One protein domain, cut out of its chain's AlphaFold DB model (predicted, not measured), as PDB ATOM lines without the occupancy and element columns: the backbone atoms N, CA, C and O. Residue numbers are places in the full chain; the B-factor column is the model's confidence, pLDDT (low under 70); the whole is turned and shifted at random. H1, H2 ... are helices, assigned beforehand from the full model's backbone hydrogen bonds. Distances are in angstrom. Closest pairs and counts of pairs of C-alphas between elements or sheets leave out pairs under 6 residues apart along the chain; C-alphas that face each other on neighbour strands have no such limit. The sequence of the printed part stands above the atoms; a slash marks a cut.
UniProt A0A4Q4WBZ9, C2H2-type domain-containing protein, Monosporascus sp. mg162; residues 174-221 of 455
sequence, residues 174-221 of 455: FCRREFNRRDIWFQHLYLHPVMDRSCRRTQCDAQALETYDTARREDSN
ATOM      1  N   PHE A 174      23.836  -2.078   5.275       96.00
ATOM      2  CA  PHE A 174      24.715  -1.734   4.152       96.00
ATOM      3  C   PHE A 174      24.706  -0.246   3.780       96.00
ATOM      4  O   PHE A 174      25.753   0.313   3.478       96.00
ATOM      5  N   CYS A 175      23.545   0.427   3.801       95.25
ATOM      6  CA  CYS A 175      23.452   1.856   3.438       95.25
ATOM      7  C   CYS A 175      22.815   2.766   4.500       95.25
ATOM      8  O   CYS A 175      22.567   3.938   4.221       95.25
ATOM      9  N   ARG A 176      22.547   2.247   5.706       94.69
ATOM     10  CA  ARG A 176      22.018   2.982   6.875       94.69
ATOM     11  C   ARG A 176      20.693   3.726   6.657       94.69
ATOM     12  O   ARG A 176      20.342   4.588   7.454       94.69
ATOM     13  N   ARG A 177      19.929   3.391   5.613       96.06
ATOM     14  CA  ARG A 177      18.557   3.895   5.453       96.06
ATOM     15  C   ARG A 177      17.625   3.262   6.479       96.06
ATOM     16  O   ARG A 177      17.689   2.056   6.710       96.06
ATOM     17  N   GLU A 178      16.747   4.083   7.038       96.19
ATOM     18  CA  GLU A 178      15.638   3.662   7.892       96.19
ATOM     19  C   GLU A 178      14.416   3.282   7.051       96.19
ATOM     20  O   GLU A 178      14.089   3.949   6.067       96.19
ATOM     21  N   PHE A 179      13.715   2.232   7.473       94.94
ATOM     22  CA  PHE A 179      12.472   1.762   6.871       94.94
ATOM     23  C   PHE A 179      11.420   1.562   7.957       94.94
ATOM     24  O   PHE A 179      11.684   0.907   8.960       94.94
ATOM     25  N   ASN A 180      10.213   2.081   7.738       93.12
ATOM     26  CA  ASN A 180       9.069   1.916   8.642       93.12
ATOM     27  C   ASN A 180       8.254   0.635   8.374       93.12
ATOM     28  O   ASN A 180       7.138   0.514   8.867       93.12
ATOM     29  N   ARG A 181       8.755  -0.282   7.530       91.06
ATOM     30  CA  ARG A 181       8.101  -1.553   7.172       91.06
ATOM     31  C   ARG A 181       9.128  -2.628   6.835       91.06
ATOM     32  O   ARG A 181      10.059  -2.367   6.069       91.06
ATOM     33  N   ARG A 182       8.907  -3.855   7.323       92.00
ATOM     34  CA  ARG A 182       9.758  -5.017   7.005       92.00
ATOM     35  C   ARG A 182       9.739  -5.384   5.522       92.00
ATOM     36  O   ARG A 182      10.792  -5.680   4.977       92.00
ATOM     37  N   ASP A 183       8.591  -5.342   4.844       92.44
ATOM     38  CA  ASP A 183       8.495  -5.726   3.425       92.44
ATOM     39  C   ASP A 183       9.276  -4.778   2.499       92.44
ATOM     40  O   ASP A 183       9.982  -5.243   1.604       92.44
ATOM     41  N   ILE A 184       9.232  -3.465   2.751       94.56
ATOM     42  CA  ILE A 184      10.046  -2.480   2.021       94.56
ATOM     43  C   ILE A 184      11.538  -2.675   2.338       94.56
ATOM     44  O   ILE A 184      12.362  -2.634   1.426       94.56
ATOM     45  N   TRP A 185      11.897  -2.953   3.598       95.81
ATOM     46  CA  TRP A 185      13.276  -3.276   3.988       95.81
ATOM     47  C   TRP A 185      13.789  -4.565   3.319       95.81
ATOM     48  O   TRP A 185      14.899  -4.575   2.792       95.81
ATOM     49  N   PHE A 186      12.969  -5.617   3.225       96.06
ATOM     50  CA  PHE A 186      13.292  -6.852   2.500       96.06
ATOM     51  C   PHE A 186      13.472  -6.619   0.996       96.06
ATOM     52  O   PHE A 186      14.449  -7.097   0.417       96.06
ATOM     53  N   GLN A 187      12.571  -5.866   0.354       95.38
ATOM     54  CA  GLN A 187      12.722  -5.478  -1.056       95.38
ATOM     55  C   GLN A 187      13.999  -4.659  -1.275       95.38
ATOM     56  O   GLN A 187      14.696  -4.846  -2.269       95.38
ATOM     57  N   HIS A 188      14.339  -3.783  -0.332       95.31
ATOM     58  CA  HIS A 188      15.558  -2.989  -0.376       95.31
ATOM     59  C   HIS A 188      16.832  -3.829  -0.195       95.31
ATOM     60  O   HIS A 188      17.774  -3.638  -0.963       95.31
ATOM     61  N   LEU A 189      16.861  -4.782   0.746       95.94
ATOM     62  CA  LEU A 189      17.968  -5.738   0.891       95.94
ATOM     63  C   LEU A 189      18.183  -6.553  -0.390       95.94
ATOM     64  O   LEU A 189      19.318  -6.718  -0.822       95.94
ATOM     65  N   TYR A 190      17.106  -6.986  -1.049       94.69
ATOM     66  CA  TYR A 190      17.188  -7.706  -2.324       94.69
ATOM     67  C   TYR A 190      17.789  -6.865  -3.476       94.69
ATOM     68  O   TYR A 190      18.283  -7.421  -4.452       94.69
ATOM     69  N   LEU A 191      17.818  -5.530  -3.359       94.69
ATOM     70  CA  LEU A 191      18.447  -4.612  -4.327       94.69
ATOM     71  C   LEU A 191      19.924  -4.291  -4.023       94.69
ATOM     72  O   LEU A 191      20.522  -3.466  -4.716       94.69
ATOM     73  N   HIS A 192      20.525  -4.905  -3.002       94.31
ATOM     74  CA  HIS A 192      21.960  -4.774  -2.722       94.31
ATOM     75  C   HIS A 192      22.849  -5.770  -3.505       94.31
ATOM     76  O   HIS A 192      23.915  -5.346  -3.934       94.31
ATOM     77  N   PRO A 193      22.456  -7.031  -3.779       92.50
ATOM     78  CA  PRO A 193      23.260  -7.940  -4.615       92.50
ATOM     79  C   PRO A 193      23.180  -7.681  -6.132       92.50
ATOM     80  O   PRO A 193      23.955  -8.249  -6.902       92.50
ATOM     81  N   VAL A 194      22.210  -6.885  -6.598       90.12
ATOM     82  CA  VAL A 194      21.883  -6.759  -8.029       90.12
ATOM     83  C   VAL A 194      22.760  -5.701  -8.709       90.12
ATOM     84  O   VAL A 194      22.440  -4.515  -8.725       90.12
ATOM     85  N   MET A 195      23.848  -6.151  -9.340       79.94
ATOM     86  CA  MET A 195      24.800  -5.334 -10.118       79.94
ATOM     87  C   MET A 195      24.264  -4.829 -11.476       79.94
ATOM     88  O   MET A 195      24.992  -4.794 -12.469       79.94
ATOM     89  N   ASP A 196      22.996  -4.412 -11.549       83.50
ATOM     90  CA  ASP A 196      22.495  -3.697 -12.725       83.50
ATOM     91  C   ASP A 196      22.873  -2.204 -12.686       83.50
ATOM     92  O   ASP A 196      22.909  -1.561 -11.634       83.50
ATOM     93  N   ARG A 197      23.099  -1.615 -13.866       65.38
ATOM     94  CA  ARG A 197      23.497  -0.209 -14.050       65.38
ATOM     95  C   ARG A 197      22.454   0.791 -13.530       65.38
ATOM     96  O   ARG A 197      22.789   1.960 -13.328       65.38
ATOM     97  N   SER A 198      21.213   0.355 -13.297       68.75
ATOM     98  CA  SER A 198      20.155   1.154 -12.670       68.75
ATOM     99  C   SER A 198      20.309   1.331 -11.150       68.75
ATOM    100  O   SER A 198      19.779   2.302 -10.603       68.75
ATOM    101  N   CYS A 199      21.075   0.478 -10.455       67.31
ATOM    102  CA  CYS A 199      21.153   0.440  -8.987       67.31
ATOM    103  C   CYS A 199      21.969   1.579  -8.336       67.31
ATOM    104  O   CYS A 199      22.480   1.437  -7.232       67.31
ATOM    105  N   ARG A 200      21.986   2.788  -8.923       73.06
ATOM    106  CA  ARG A 200      22.548   4.018  -8.311       73.06
ATOM    107  C   ARG A 200      21.961   4.375  -6.932       73.06
ATOM    108  O   ARG A 200      22.442   5.295  -6.279       73.06
ATOM    109  N   ARG A 201      20.885   3.703  -6.505       79.44
ATOM    110  CA  ARG A 201      20.223   3.901  -5.208       79.44
ATOM    111  C   ARG A 201      20.783   3.010  -4.093       79.44
ATOM    112  O   ARG A 201      20.450   3.287  -2.941       79.44
ATOM    113  N   THR A 202      21.599   2.000  -4.380       88.88
ATOM    114  CA  THR A 202      22.161   1.049  -3.404       88.88
ATOM    115  C   THR A 202      23.659   0.866  -3.651       88.88
ATOM    116  O   THR A 202      24.110   0.829  -4.789       88.88
ATOM    117  N   GLN A 203      24.460   0.768  -2.586       88.12
ATOM    118  CA  GLN A 203      25.834   0.267  -2.714       88.12
ATOM    119  C   GLN A 203      25.755  -1.250  -2.893       88.12
ATOM    120  O   GLN A 203      25.067  -1.897  -2.106       88.12
ATOM    121  N   CYS A 204      26.405  -1.815  -3.910       91.94
ATOM    122  CA  CYS A 204      26.356  -3.262  -4.090       91.94
ATOM    123  C   CYS A 204      27.113  -3.976  -2.965       91.94
ATOM    124  O   CYS A 204      28.263  -3.634  -2.696       91.94
ATOM    125  N   ASP A 205      26.496  -4.999  -2.376       93.62
ATOM    126  CA  ASP A 205      27.139  -5.895  -1.415       93.62
ATOM    127  C   ASP A 205      26.655  -7.338  -1.626       93.62
ATOM    128  O   ASP A 205      25.456  -7.597  -1.756       93.62
ATOM    129  N   ALA A 206      27.594  -8.285  -1.660       92.50
ATOM    130  CA  ALA A 206      27.305  -9.710  -1.784       92.50
ATOM    131  C   ALA A 206      26.749 -10.312  -0.477       92.50
ATOM    132  O   ALA A 206      25.902 -11.205  -0.528       92.50
ATOM    133  N   GLN A 207      27.157  -9.795   0.691       96.12
ATOM    134  CA  GLN A 207      26.674 -10.246   2.005       96.12
ATOM    135  C   GLN A 207      25.196  -9.893   2.241       96.12
ATOM    136  O   GLN A 207      24.529 -10.472   3.106       96.12
ATOM    137  N   ALA A 208      24.640  -8.976   1.445       95.19
ATOM    138  CA  ALA A 208      23.235  -8.610   1.530       95.19
ATOM    139  C   ALA A 208      22.282  -9.740   1.118       95.19
ATOM    140  O   ALA A 208      21.165  -9.784   1.631       95.19
ATOM    141  N   LEU A 209      22.715 -10.678   0.263       95.06
ATOM    142  CA  LEU A 209      21.903 -11.845  -0.091       95.06
ATOM    143  C   LEU A 209      21.770 -12.807   1.099       95.06
ATOM    144  O   LEU A 209      20.665 -13.212   1.446       95.06
ATOM    145  N   GLU A 210      22.878 -13.099   1.783       96.44
ATOM    146  CA  GLU A 210      22.883 -13.935   2.990       96.44
ATOM    147  C   GLU A 210      22.097 -13.283   4.139       96.44
ATOM    148  O   GLU A 210      21.340 -13.957   4.843       96.44
ATOM    149  N   THR A 211      22.202 -11.957   4.279       96.19
ATOM    150  CA  THR A 211      21.416 -11.167   5.242       96.19
ATOM    151  C   THR A 211      19.916 -11.235   4.931       96.19
ATOM    152  O   THR A 211      19.114 -11.509   5.825       96.19
ATOM    153  N   TYR A 212      19.534 -11.049   3.662       96.25
ATOM    154  CA  TYR A 212      18.156 -11.187   3.184       96.25
ATOM    155  C   TYR A 212      17.600 -12.592   3.459       96.25
ATOM    156  O   TYR A 212      16.537 -12.724   4.066       96.25
ATOM    157  N   ASP A 213      18.331 -13.641   3.073       95.56
ATOM    158  CA  ASP A 213      17.889 -15.027   3.244       95.56
ATOM    159  C   ASP A 213      17.802 -15.436   4.717       95.56
ATOM    160  O   ASP A 213      16.986 -16.291   5.066       95.56
ATOM    161  N   THR A 214      18.637 -14.867   5.589       96.31
ATOM    162  CA  THR A 214      18.614 -15.137   7.035       96.31
ATOM    163  C   THR A 214      17.401 -14.483   7.686       96.31
ATOM    164  O   THR A 214      16.565 -15.188   8.250       96.31
ATOM    165  N   ALA A 215      17.208 -13.175   7.496       95.06
ATOM    166  CA  ALA A 215      16.040 -12.476   8.029       95.06
ATOM    167  C   ALA A 215      14.718 -13.027   7.450       95.06
ATOM    168  O   ALA A 215      13.716 -13.131   8.155       95.06
ATOM    169  N   ARG A 216      14.707 -13.475   6.183       94.62
ATOM    170  CA  ARG A 216      13.539 -14.131   5.573       94.62
ATOM    171  C   ARG A 216      13.255 -15.508   6.184       94.62
ATOM    172  O   ARG A 216      12.088 -15.885   6.289       94.62
ATOM    173  N   ARG A 217      14.283 -16.260   6.600       94.62
ATOM    174  CA  ARG A 217      14.127 -17.524   7.350       94.62
ATOM    175  C   ARG A 217      13.566 -17.291   8.755       94.62
ATOM    176  O   ARG A 217      12.761 -18.098   9.209       94.62
ATOM    177  N   GLU A 218      13.944 -16.196   9.410       93.50
ATOM    178  CA  GLU A 218      13.418 -15.796  10.722       93.50
ATOM    179  C   GLU A 218      11.940 -15.389  10.649       93.50
ATOM    180  O   GLU A 218      11.123 -15.944  11.380       93.50
ATOM    181  N   ASP A 219      11.574 -14.509   9.710       88.94
ATOM    182  CA  ASP A 219      10.187 -14.060   9.488       88.94
ATOM    183  C   ASP A 219       9.264 -15.230   9.064       88.94
ATOM    184  O   ASP A 219       8.086 -15.277   9.413       88.94
ATOM    185  N   SER A 220       9.825 -16.251   8.398       86.94
ATOM    186  CA  SER A 220       9.124 -17.494   8.028       86.94
ATOM    187  C   SER A 220       8.968 -18.513   9.173       86.94
ATOM    188  O   SER A 220       8.367 -19.569   8.961       86.94
ATOM    189  N   ASN A 221       9.515 -18.259  10.369       82.38
ATOM    190  CA  ASN A 221       9.510 -19.203  11.490       82.38
ATOM    191  C   ASN A 221       8.600 -18.722  12.644       82.38
ATOM    192  O   ASN A 221       9.081 -18.082  13.585       82.38
TER     193      ASN A 221
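Overview. This is residues 174 to 221 of the 455 residues of the protein "C2H2-type domain-containing protein" of Monosporascus sp. mg162 (UniProt A0A4Q4WBZ9). Two helices make a helical hairpin: the longer H2 and the shorter H1 lie side by side, running opposite ways, and a wide loop, residues 191 to 206, joins them at one end. Residues 174 to 181, which hold no named element, lead into H1, and the loop makes one end of the long axis, with Arg 197 in it, while Asn 221, just after H2, makes the other. The printed part has 48 residues with two named helices, H1 then H2, and no named strand. The class is all helix, although under half of the residues, 22 of 48, are in named elements. The whole is compact, with a radius of gyration of the C-alphas of 10.8 A, and elongated, with spans of 35 by 22 by 15 A.

Arrangement. H2, residues 207 to 219, is the longest helix. It touches H1, residues 182 to 190, with 9 pairs of C-alphas within 8 A. The closest C-alphas of the two are those of Leu 189 and Tyr 212, 5.9 A apart. Their lines stand at a shallow tilt of 29 degrees, and they run opposite ways. Their centres are 10.2 A apart. In H1 and H2 every O i to N i+4 pair is within hydrogen-bond range.

Along the chain. H2 has 13 residues and measures 18.5 A from C-alpha 207 at (26.674, -10.246, 2.005) to C-alpha 219 at (10.187, -14.060, 9.488). H1 has 9 residues and measures 12.2 A, beginning with C-alpha 182 at (9.758, -5.017, 7.005).

Size, cuts and confidence. The two C-alphas farthest apart are those of Arg 197 and Asn 221, at 34.8 A. The printed part has no cut. The link from H1 to H2 is long, with 16 residues. The mean pLDDT of the printed part is 90.8, and residues 197 to 199 are under 70.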